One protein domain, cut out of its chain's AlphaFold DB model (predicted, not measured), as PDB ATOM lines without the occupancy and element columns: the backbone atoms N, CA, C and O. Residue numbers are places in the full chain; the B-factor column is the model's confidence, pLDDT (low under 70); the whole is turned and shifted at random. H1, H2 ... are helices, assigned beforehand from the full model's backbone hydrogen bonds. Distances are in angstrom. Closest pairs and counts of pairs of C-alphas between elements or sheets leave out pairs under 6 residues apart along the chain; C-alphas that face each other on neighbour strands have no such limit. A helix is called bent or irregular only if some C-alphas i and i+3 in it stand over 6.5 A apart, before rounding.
ATOM      1  N   LYS A  20      27.077 -51.070  -8.648       91.25
ATOM      2  CA  LYS A  20      26.352 -52.340  -8.532       91.25
ATOM      3  C   LYS A  20      24.843 -52.164  -8.686       91.25
ATOM      4  O   LYS A  20      24.202 -52.954  -9.373       91.25
ATOM      5  N   THR A  21      24.268 -51.145  -8.046       91.38
ATOM      6  CA  THR A  21      22.828 -50.860  -8.176       91.38
ATOM      7  C   THR A  21      22.459 -50.414  -9.587       91.38
ATOM      8  O   THR A  21      21.390 -50.767 -10.072       91.38
ATOM      9  N   PHE A  22      23.354 -49.692 -10.265       94.38
ATOM     10  CA  PHE A  22      23.139 -49.255 -11.639       94.38
ATOM     11  C   PHE A  22      23.194 -50.435 -12.614       94.38
ATOM     12  O   PHE A  22      22.278 -50.600 -13.415       94.38
ATOM     13  N   ALA A  23      24.228 -51.277 -12.521       95.12
ATOM     14  CA  ALA A  23      24.365 -52.471 -13.354       95.12
ATOM     15  C   ALA A  23      23.156 -53.401 -13.183       95.12
ATOM     16  O   ALA A  23      22.565 -53.821 -14.172       95.12
ATOM     17  N   ALA A  24      22.707 -53.619 -11.941       93.75
ATOM     18  CA  ALA A  24      21.520 -54.424 -11.663       93.75
ATOM     19  C   ALA A  24      20.241 -53.841 -12.293       93.75
ATOM     20  O   ALA A  24      19.463 -54.584 -12.884       93.75
ATOM     21  N   ALA A  25      20.026 -52.524 -12.203       93.50
ATOM     22  CA  ALA A  25      18.879 -51.872 -12.840       93.50
ATOM     23  C   ALA A  25      18.953 -51.949 -14.375       93.50
ATOM     24  O   ALA A  25      17.933 -52.163 -15.030       93.50
ATOM     25  N   CYS A  26      20.154 -51.813 -14.941       94.44
ATOM     26  CA  CYS A  26      20.408 -51.982 -16.366       94.44
ATOM     27  C   CYS A  26      20.074 -53.405 -16.825       94.44
ATOM     28  O   CYS A  26      19.324 -53.567 -17.782       94.44
ATOM     29  N   GLU A  27      20.563 -54.433 -16.135       95.25
ATOM     30  CA  GLU A  27      20.296 -55.832 -16.488       95.25
ATOM     31  C   GLU A  27      18.816 -56.189 -16.342       95.25
ATOM     32  O   GLU A  27      18.258 -56.888 -17.183       95.25
ATOM     33  N   ALA A  28      18.166 -55.698 -15.284       94.44
ATOM     34  CA  ALA A  28      16.775 -56.024 -14.998       94.44
ATOM     35  C   ALA A  28      15.791 -55.392 -15.990       94.44
ATOM     36  O   ALA A  28      14.740 -55.974 -16.255       94.44
ATOM     37  N   ASN A  29      16.117 -54.209 -16.519       93.81
ATOM     38  CA  ASN A  29      15.174 -53.406 -17.299       93.81
ATOM     39  C   ASN A  29      15.632 -53.120 -18.735       93.81
ATOM     40  O   ASN A  29      14.966 -52.399 -19.475       93.81
ATOM     41  N   SER A  30      16.764 -53.680 -19.159       89.12
ATOM     42  CA  SER A  30      17.214 -53.620 -20.547       89.12
ATOM     43  C   SER A  30      17.403 -55.022 -21.119       89.12
ATOM     44  O   SER A  30      17.432 -56.013 -20.402       89.12
ATOM     45  N   ASN A  31      17.557 -55.108 -22.439       92.31
ATOM     46  CA  ASN A  31      17.931 -56.355 -23.114       92.31
ATOM     47  C   ASN A  31      19.455 -56.474 -23.301       92.31
ATOM     48  O   ASN A  31      19.913 -57.177 -24.203       92.31
ATOM     49  N   MET A  32      20.246 -55.727 -22.524       91.81
ATOM     50  CA  MET A  32      21.701 -55.727 -22.647       91.81
ATOM     51  C   MET A  32      22.332 -56.873 -21.841       91.81
ATOM     52  O   MET A  32      21.846 -57.196 -20.757       91.81
ATOM     53  N   PRO A  33      23.431 -57.476 -22.333       94.75
ATOM     54  CA  PRO A  33      24.222 -58.429 -21.556       94.75
ATOM     55  C   PRO A  33      24.808 -57.804 -20.281       94.75
ATOM     56  O   PRO A  33      25.106 -56.605 -20.256       94.75
ATOM     57  N   ALA A  34      25.046 -58.627 -19.256       94.56
ATOM     58  CA  ALA A  34      25.587 -58.191 -17.966       94.56
ATOM     59  C   ALA A  34      26.936 -57.463 -18.108       94.56
ATOM     60  O   ALA A  34      27.180 -56.447 -17.462       94.56
ATOM     61  N   GLU A  35      27.792 -57.912 -19.025       94.88
ATOM     62  CA  GLU A  35      29.106 -57.321 -19.295       94.88
ATOM     63  C   GLU A  35      29.001 -55.908 -19.891       94.88
ATOM     64  O   GLU A  35      29.861 -55.056 -19.647       94.88
ATOM     65  N   ILE A  36      27.933 -55.642 -20.649       95.81
ATOM     66  CA  ILE A  36      27.635 -54.311 -21.186       95.81
ATOM     67  C   ILE A  36      27.077 -53.423 -20.081       95.81
ATOM     68  O   ILE A  36      27.530 -52.292 -19.928       95.81
ATOM     69  N   CYS A  37      26.152 -53.937 -19.271       96.31
ATOM     70  CA  CYS A  37      25.598 -53.191 -18.145       96.31
ATOM     71  C   CYS A  37      26.650 -52.824 -17.093       96.31
ATOM     72  O   CYS A  37      26.613 -51.708 -16.575       96.31
ATOM     73  N   ALA A  38      27.621 -53.702 -16.828       96.31
ATOM     74  CA  ALA A  38      28.761 -53.400 -15.968       96.31
ATOM     75  C   ALA A  38      29.612 -52.249 -16.535       96.31
ATOM     76  O   ALA A  38      29.907 -51.295 -15.820       96.31
ATOM     77  N   CYS A  39      29.931 -52.281 -17.835       97.12
ATOM     78  CA  CYS A  39      30.662 -51.195 -18.496       97.12
ATOM     79  C   CYS A  39      29.896 -49.862 -18.461       97.12
ATOM     80  O   CYS A  39      30.465 -48.814 -18.149       97.12
ATOM     81  N   VAL A  40      28.589 -49.887 -18.737       96.69
ATOM     82  CA  VAL A  40      27.744 -48.687 -18.669       96.69
ATOM     83  C   VAL A  40      27.696 -48.149 -17.236       96.69
ATOM     84  O   VAL A  40      27.771 -46.937 -17.045       96.69
ATOM     85  N   ALA A  41      27.607 -49.020 -16.227       96.38
ATOM     86  CA  ALA A  41      27.602 -48.618 -14.824       96.38
ATOM     87  C   ALA A  41      28.923 -47.956 -14.396       96.38
ATOM     88  O   ALA A  41      28.878 -46.907 -13.755       96.38
ATOM     89  N   ASP A  42      30.071 -48.518 -14.784       96.19
ATOM     90  CA  ASP A  42      31.398 -47.949 -14.508       96.19
ATOM     91  C   ASP A  42      31.555 -46.551 -15.131       96.19
ATOM     92  O   ASP A  42      31.848 -45.566 -14.439       96.19
ATOM     93  N   LYS A  43      31.228 -46.411 -16.422       96.94
ATOM     94  CA  LYS A  43      31.247 -45.109 -17.108       96.94
ATOM     95  C   LYS A  43      30.258 -44.121 -16.480       96.94
ATOM     96  O   LYS A  43      30.570 -42.945 -16.328       96.94
ATOM     97  N   ALA A  44      29.096 -44.579 -16.011       96.25
ATOM     98  CA  ALA A  44      28.132 -43.713 -15.330       96.25
ATOM     99  C   ALA A  44      28.669 -43.181 -13.986       96.25
ATOM    100  O   ALA A  44      28.310 -42.074 -13.577       96.25
ATOM    101  N   MET A  45      29.529 -43.932 -13.285       95.25
ATOM    102  CA  MET A  45      30.158 -43.454 -12.045       95.25
ATOM    103  C   MET A  45      31.174 -42.339 -12.293       95.25
ATOM    104  O   MET A  45      31.312 -41.453 -11.450       95.25
ATOM    105  N   SER A  46      31.879 -42.384 -13.426       94.56
ATOM    106  CA  SER A  46      32.950 -41.438 -13.755       94.56
ATOM    107  C   SER A  46      32.476 -40.221 -14.554       94.56
ATOM    108  O   SER A  46      33.020 -39.132 -14.370       94.56
ATOM    109  N   GLU A  47      31.459 -40.378 -15.402       95.00
ATOM    110  CA  GLU A  47      31.022 -39.338 -16.343       95.00
ATOM    111  C   GLU A  47      29.778 -38.568 -15.881       95.00
ATOM    112  O   GLU A  47      29.565 -37.434 -16.313       95.00
ATOM    113  N   LEU A  48      28.953 -39.153 -15.006       95.19
ATOM    114  CA  LEU A  48      27.696 -38.546 -14.564       95.19
ATOM    115  C   LEU A  48      27.748 -38.089 -13.107       95.19
ATOM    116  O   LEU A  48      28.498 -38.601 -12.276       95.19
ATOM    117  N   SER A  49      26.888 -37.129 -12.778       94.19
ATOM    118  CA  SER A  49      26.610 -36.731 -11.399       94.19
ATOM    119  C   SER A  49      25.739 -37.766 -10.671       94.19
ATOM    120  O   SER A  49      25.210 -38.701 -11.271       94.19
ATOM    121  N   GLU A  50      25.552 -37.591  -9.360       93.62
ATOM    122  CA  GLU A  50      24.623 -38.427  -8.583       93.62
ATOM    123  C   GLU A  50      23.180 -38.314  -9.100       93.62
ATOM    124  O   GLU A  50      22.515 -39.342  -9.255       93.62
ATOM    125  N   ASP A  51      22.737 -37.106  -9.458       93.94
ATOM    126  CA  ASP A  51      21.392 -36.862  -9.990       93.94
ATOM    127  C   ASP A  51      21.222 -37.424 -11.407       93.94
ATOM    128  O   ASP A  51      20.197 -38.040 -11.697       93.94
ATOM    129  N   GLY A  52      22.243 -37.313 -12.265       95.12
ATOM    130  CA  GLY A  52      22.235 -37.905 -13.605       95.12
ATOM    131  C   GLY A  52      22.140 -39.430 -13.559       95.12
ATOM    132  O   GLY A  52      21.322 -40.033 -14.254       95.12
ATOM    133  N   ARG A  53      22.899 -40.073 -12.662       95.94
ATOM    134  CA  ARG A  53      22.790 -41.523 -12.438       95.94
ATOM    135  C   ARG A  53      21.417 -41.924 -11.906       95.94
ATOM    136  O   ARG A  53      20.840 -42.896 -12.387       95.94
ATOM    137  N   ALA A  54      20.892 -41.187 -10.929       94.81
ATOM    138  CA  ALA A  54      19.560 -41.439 -10.388       94.81
ATOM    139  C   ALA A  54      18.471 -41.258 -11.452       94.81
ATOM    140  O   ALA A  54      17.505 -42.019 -11.465       94.81
ATOM    141  N   PHE A  55      18.640 -40.291 -12.356       95.06
ATOM    142  CA  PHE A  55      17.710 -40.039 -13.449       95.06
ATOM    143  C   PHE A  55      17.710 -41.192 -14.454       95.06
ATOM    144  O   PHE A  55      16.641 -41.640 -14.862       95.06
ATOM    145  N   LEU A  56      18.887 -41.721 -14.804       94.25
ATOM    146  CA  LEU A  56      18.981 -42.892 -15.679       94.25
ATOM    147  C   LEU A  56      18.375 -44.144 -15.045       94.25
ATOM    148  O   LEU A  56      17.655 -44.859 -15.732       94.25
ATOM    149  N   ILE A  57      18.605 -44.386 -13.749       94.69
ATOM    150  CA  ILE A  57      17.959 -45.503 -13.044       94.69
ATOM    151  C   ILE A  57      16.441 -45.343 -13.050       94.69
ATOM    152  O   ILE A  57      15.750 -46.285 -13.412       94.69
ATOM    153  N   ALA A  58      15.920 -44.153 -12.736       94.56
ATOM    154  CA  ALA A  58      14.481 -43.903 -12.796       94.56
ATOM    155  C   ALA A  58      13.916 -44.139 -14.210       94.56
ATOM    156  O   ALA A  58      12.821 -44.669 -14.356       94.56
ATOM    157  N   GLY A  59      14.676 -43.795 -15.255       92.25
ATOM    158  CA  GLY A  59      14.317 -44.096 -16.641       92.25
ATOM    159  C   GLY A  59      14.297 -45.593 -16.959       92.25
ATOM    160  O   GLY A  59      13.380 -46.049 -17.635       92.25
ATOM    161  N   LEU A  60      15.276 -46.355 -16.460       91.38
ATOM    162  CA  LEU A  60      15.329 -47.814 -16.603       91.38
ATOM    163  C   LEU A  60      14.183 -48.496 -15.844       91.38
ATOM    164  O   LEU A  60      13.565 -49.403 -16.375       91.38
ATOM    165  N   GLU A  61      13.859 -48.036 -14.638       93.50
ATOM    166  CA  GLU A  61      12.774 -48.570 -13.797       93.50
ATOM    167  C   GLU A  61      11.371 -48.093 -14.227       93.50
ATOM    168  O   GLU A  61      10.385 -48.391 -13.556       93.50
ATOM    169  N   GLU A  62      11.273 -47.324 -15.319       92.75
ATOM    170  CA  GLU A  62      10.046 -46.665 -15.791       92.75
ATOM    171  C   GLU A  62       9.363 -45.759 -14.735       92.75
ATOM    172  O   GLU A  62       8.181 -45.418 -14.845       92.75
ATOM    173  N   ASP A  63      10.114 -45.288 -13.732       94.38
ATOM    174  CA  ASP A  63       9.648 -44.387 -12.674       94.38
ATOM    175  C   ASP A  63       9.621 -42.932 -13.168       94.38
ATOM    176  O   ASP A  63      10.494 -42.099 -12.892       94.38
ATOM    177  N   GLN A  64       8.574 -42.614 -13.929       93.31
ATOM    178  CA  GLN A  64       8.389 -41.292 -14.530       93.31
ATOM    179  C   GLN A  64       8.226 -40.170 -13.498       93.31
ATOM    180  O   GLN A  64       8.592 -39.023 -13.776       93.31
ATOM    181  N   ALA A  65       7.682 -40.476 -12.316       94.88
ATOM    182  CA  ALA A  65       7.515 -39.490 -11.254       94.88
ATOM    183  C   ALA A  65       8.888 -39.048 -10.737       94.88
ATOM    184  O   ALA A  65       9.220 -37.860 -10.785       94.88
ATOM    185  N   ARG A  66       9.738 -40.011 -10.370       92.31
ATOM    186  CA  ARG A  66      11.105 -39.746  -9.915       92.31
ATOM    187  C   ARG A  66      11.977 -39.144 -11.013       92.31
ATOM    188  O   ARG A  66      12.746 -38.222 -10.742       92.31
ATOM    189  N   ALA A  67      11.842 -39.607 -12.256       93.38
ATOM    190  CA  ALA A  67      12.557 -39.033 -13.394       93.38
ATOM    191  C   ALA A  67      12.190 -37.553 -13.614       93.38
ATOM    192  O   ALA A  67      13.064 -36.738 -13.912       93.38
ATOM    193  N   THR A  68      10.920 -37.184 -13.423       94.88
ATOM    194  CA  THR A  68      10.466 -35.788 -13.518       94.88
ATOM    195  C   THR A  68      11.064 -34.934 -12.401       94.88
ATOM    196  O   THR A  68      11.652 -33.894 -12.690       94.88
ATOM    197  N   GLU A  69      11.021 -35.401 -11.151       94.12
ATOM    198  CA  GLU A  69      11.625 -34.682 -10.020       94.12
ATOM    199  C   GLU A  69      13.139 -34.477 -10.181       94.12
ATOM    200  O   GLU A  69      13.673 -33.424  -9.834       94.12
ATOM    201  N   LEU A  70      13.853 -35.485 -10.687       94.38
ATOM    202  CA  LEU A  70      15.297 -35.402 -10.921       94.38
ATOM    203  C   LEU A  70      15.625 -34.473 -12.090       94.38
ATOM    204  O   LEU A  70      16.583 -33.705 -12.017       94.38
ATOM    205  N   ARG A  71      14.799 -34.480 -13.143       93.00
ATOM    206  CA  ARG A  71      14.929 -33.551 -14.270       93.00
ATOM    207  C   ARG A  71      14.832 -32.093 -13.827       93.00
ATOM    208  O   ARG A  71      15.570 -31.269 -14.353       93.00
ATOM    209  N   GLU A  72      13.953 -31.776 -12.883       94.06
ATOM    210  CA  GLU A  72      13.793 -30.411 -12.359       94.06
ATOM    211  C   GLU A  72      14.974 -29.948 -11.491       94.06
ATOM    212  O   GLU A  72      15.194 -28.745 -11.342       94.06
ATOM    213  N   LYS A  73      15.743 -30.886 -10.923       91.94
ATOM    214  CA  LYS A  73      16.915 -30.603 -10.075       91.94
ATOM    215  C   LYS A  73      18.205 -30.430 -10.876       91.94
ATOM    216  O   LYS A  73      19.092 -29.695 -10.444       91.94
ATOM    217  N   MET A  74      18.309 -31.087 -12.030       94.38
ATOM    218  CA  MET A  74      19.483 -31.007 -12.898       94.38
ATOM    219  C   MET A  74      19.512 -29.711 -13.707       94.38
ATOM    220  O   MET A  74      18.485 -29.171 -14.126       94.38
ATOM    221  N   LYS A  75      20.723 -29.235 -14.005       95.50
ATOM    222  CA  LYS A  75      20.896 -28.134 -14.961       95.50
ATOM    223  C   LYS A  75      20.586 -28.611 -16.388       95.50
ATOM    224  O   LYS A  75      20.807 -29.785 -16.692       95.50
ATOM    225  N   PRO A  76      20.138 -27.728 -17.301       94.06
ATOM    226  CA  PRO A  76      19.869 -28.109 -18.688       94.06
ATOM    227  C   PRO A  76      21.052 -28.807 -19.376       94.06
ATOM    228  O   PRO A  76      20.857 -29.789 -20.088       94.06
ATOM    229  N   GLU A  77      22.278 -28.343 -19.129       94.44
ATOM    230  CA  GLU A  77      23.497 -28.923 -19.706       94.44
ATOM    231  C   GLU A  77      23.766 -30.338 -19.175       94.44
ATOM    232  O   GLU A  77      24.151 -31.233 -19.925       94.44
ATOM    233  N   GLU A  78      23.517 -30.555 -17.886       94.44
ATOM    234  CA  GLU A  78      23.682 -31.842 -17.210       94.44
ATOM    235  C   GLU A  78      22.641 -32.865 -17.672       94.44
ATOM    236  O   GLU A  78      22.968 -34.026 -17.928       94.44
ATOM    237  N   LEU A  79      21.395 -32.426 -17.866       94.69
ATOM    238  CA  LEU A  79      20.334 -33.251 -18.434       94.69
ATOM    239  C   LEU A  79      20.665 -33.676 -19.871       94.69
ATOM    240  O   LEU A  79      20.446 -34.834 -20.235       94.69
ATOM    241  N   MET A  80      21.206 -32.765 -20.689       95.12
ATOM    242  CA  MET A  80      21.656 -33.094 -22.046       95.12
ATOM    243  C   MET A  80      22.799 -34.110 -22.026       95.12
ATOM    244  O   MET A  80      22.727 -35.100 -22.753       95.12
ATOM    245  N   ALA A  81      23.815 -33.906 -21.182       94.88
ATOM    246  CA  ALA A  81      24.928 -34.844 -21.033       94.88
ATOM    247  C   ALA A  81      24.439 -36.238 -20.603       94.88
ATOM    248  O   ALA A  81      24.785 -37.236 -21.232       94.88
ATOM    249  N   THR A  82      23.552 -36.296 -19.609       95.12
ATOM    250  CA  THR A  82      22.937 -37.542 -19.123       95.12
ATOM    251  C   THR A  82      22.119 -38.240 -20.212       95.12
ATOM    252  O   THR A  82      22.192 -39.456 -20.374       95.12
ATOM    253  N   SER A  83      21.372 -37.476 -21.013       92.62
ATOM    254  CA  SER A  83      20.601 -38.026 -22.135       92.62
ATOM    255  C   SER A  83      21.516 -38.590 -23.227       92.62
ATOM    256  O   SER A  83      21.263 -39.672 -23.750       92.62
ATOM    257  N   MET A  84      22.603 -37.884 -23.552       94.50
ATOM    258  CA  MET A  84      23.589 -38.334 -24.540       94.50
ATOM    259  C   MET A  84      24.357 -39.569 -24.079       94.50
ATOM    260  O   MET A  84      24.658 -40.437 -24.898       94.50
ATOM    261  N   PHE A  85      24.636 -39.675 -22.782       95.69
ATOM    262  CA  PHE A  85      25.260 -40.854 -22.196       95.69
ATOM    263  C   PHE A  85      24.438 -42.116 -22.488       95.69
ATOM    264  O   PHE A  85      24.965 -43.088 -23.020       95.69
ATOM    265  N   LEU A  86      23.124 -42.087 -22.242       89.25
ATOM    266  CA  LEU A  86      22.258 -43.245 -22.495       89.25
ATOM    267  C   LEU A  86      22.243 -43.672 -23.972       89.25
ATOM    268  O   LEU A  86      22.105 -44.853 -24.272       89.25
ATOM    269  N   VAL A  87      22.392 -42.717 -24.892       91.62
ATOM    270  CA  VAL A  87      22.391 -42.981 -26.337       91.62
ATOM    271  C   VAL A  87      23.723 -43.569 -26.810       91.62
ATOM    272  O   VAL A  87      23.731 -44.500 -27.611       91.62
ATOM    273  N   ASN A  88      24.848 -43.035 -26.331       94.19
ATOM    274  CA  ASN A  88      26.167 -43.344 -26.888       94.19
ATOM    275  C   ASN A  88      26.898 -44.457 -26.129       94.19
ATOM    276  O   ASN A  88      27.586 -45.281 -26.738       94.19
ATOM    277  N   THR A  89      26.758 -44.495 -24.804       95.69
ATOM    278  CA  THR A  89      27.570 -45.359 -23.944       95.69
ATOM    279  C   THR A  89      27.309 -46.851 -24.160       95.69
ATOM    280  O   THR A  89      28.286 -47.593 -24.255       95.69
ATOM    281  N   PRO A  90      26.059 -47.334 -24.328       93.38
ATOM    282  CA  PRO A  90      25.820 -48.747 -24.624       93.38
ATOM    283  C   PRO A  90      26.545 -49.239 -25.882       93.38
ATOM    284  O   PRO A  90      27.134 -50.319 -25.878       93.38
ATOM    285  N   ALA A  91      26.553 -48.429 -26.946       94.38
ATOM    286  CA  ALA A  91      27.238 -48.767 -28.190       94.38
ATOM    287  C   ALA A  91      28.764 -48.775 -28.016       94.38
ATOM    288  O   ALA A  91      29.422 -49.694 -28.501       94.38
ATOM    289  N   ALA A  92      29.317 -47.801 -27.287       95.00
ATOM    290  CA  ALA A  92      30.743 -47.768 -26.965       95.00
ATOM    291  C   ALA A  92      31.165 -49.004 -26.152       95.00
ATOM    292  O   ALA A  92      32.110 -49.694 -26.527       95.00
ATOM    293  N   CYS A  93      30.406 -49.354 -25.111       95.69
ATOM    294  CA  CYS A  93      30.644 -50.556 -24.311       95.69
ATOM    295  C   CYS A  93      30.540 -51.845 -25.138       95.69
ATOM    296  O   CYS A  93      31.347 -52.757 -24.972       95.69
ATOM    297  N   ALA A  94      29.585 -51.926 -26.068       94.31
ATOM    298  CA  ALA A  94      29.476 -53.070 -26.969       94.31
ATOM    299  C   ALA A  94      30.686 -53.201 -27.900       94.31
ATOM    300  O   ALA A  94      31.104 -54.316 -28.199       94.31
ATOM    301  N   GLN A  95      31.272 -52.090 -28.350       93.44
ATOM    302  CA  GLN A  95      32.489 -52.121 -29.160       93.44
ATOM    303  C   GLN A  95      33.716 -52.541 -28.346       93.44
ATOM    304  O   GLN A  95      34.494 -53.360 -28.825       93.44
ATOM    305  N   GLU A  96      33.858 -52.039 -27.117       90.88
ATOM    306  CA  GLU A  96      34.972 -52.376 -26.218       90.88
ATOM    307  C   GLU A  96      35.016 -53.876 -25.868       90.88
ATOM    308  O   GLU A  96      36.101 -54.435 -25.749       90.88
ATOM    309  N   GLN A  97      33.862 -54.548 -25.773       81.06
ATOM    310  CA  GLN A  97      33.787 -55.984 -25.447       81.06
ATOM    311  C   GLN A  97      33.932 -56.930 -26.655       81.06
ATOM    312  O   GLN A  97      34.058 -58.139 -26.473       81.06
ATOM    313  N   ASN A  98      33.889 -56.410 -27.885       72.19
ATOM    314  CA  ASN A  98      34.085 -57.190 -29.119       72.19
ATOM    315  C   ASN A  98      35.478 -56.974 -29.750       72.19
ATOM    316  O   ASN A  98      35.719 -57.454 -30.861       72.19
TER     317      ASN A  98
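Overview. This is residues 20 to 98 of the 99 residues of an uncharacterized protein of Parvularcula sp. SM1705 (UniProt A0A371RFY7). A long kinked helix, H5, runs along the length of the domain, and four shorter helices gather over one side of it. H2 packs on residues 85 to 94 of H5 and H3 on residues 78 to 86; H1 packs on H2 and H3, away from H5, and H4 folds back beside H3 as a helical hairpin. The printed part has 79 residues with five named helices, H1 to H5 in chain order, and no named strand: all helix. It is compact, with a radius of gyration of the C-alphas of 11.9 A, and elongated, spanning 37 by 23 by 18 A.

Along the chain. H1 is residues 20 to 29, 14.2 A long, from C-alpha 20 at (26.352, -52.340, -8.532). H2 is residues 34 to 47, 19.7 A; H3 residues 50 to 60, 15.5 A; H4 residues 64 to 73, 14.4 A. H5 is residues 76 to 96, 29.6 A, ending with C-alpha 96 at (34.972, -52.376, -26.218). It has a kink of 40 degrees near residue 88 and is only just irregular: C-alphas 87 and 90 are 6.9 A apart.

Arrangement. H3 is the hub, touching three helices. Its closest C-alphas are Leu 60 to Asn 29 of H1, 5.6 A, at a shallow tilt of 23 degrees, the same way; Phe 55 to Ala 67 of H4, 5.3 A, at 22 degrees, opposite ways; and Gly 52 to Thr 82 of H5, 5.6 A, at a steep tilt of 65 degrees. H1 touches H2, closest at the C-alphas of Ala 23 and Cys 37, 5.0 A. H2 touches H5, closest at the C-alphas of Ile 36 and Cys 93, 5.7 A, at 38 degrees, only just steep. H1 and H5 are apart. Every O i to N i+4 pair is within hydrogen-bond range in H1, H2, H3 and H4; in H5, 15 of 17 are.

Size, cuts and confidence. The C-alphas farthest apart, those of Glu 72 and Asn 98, are 37.5 A apart. The printed part has no cut, and its four links between helices are tight. The mean pLDDT of the printed part is 93.7, and no printed residue is under 70.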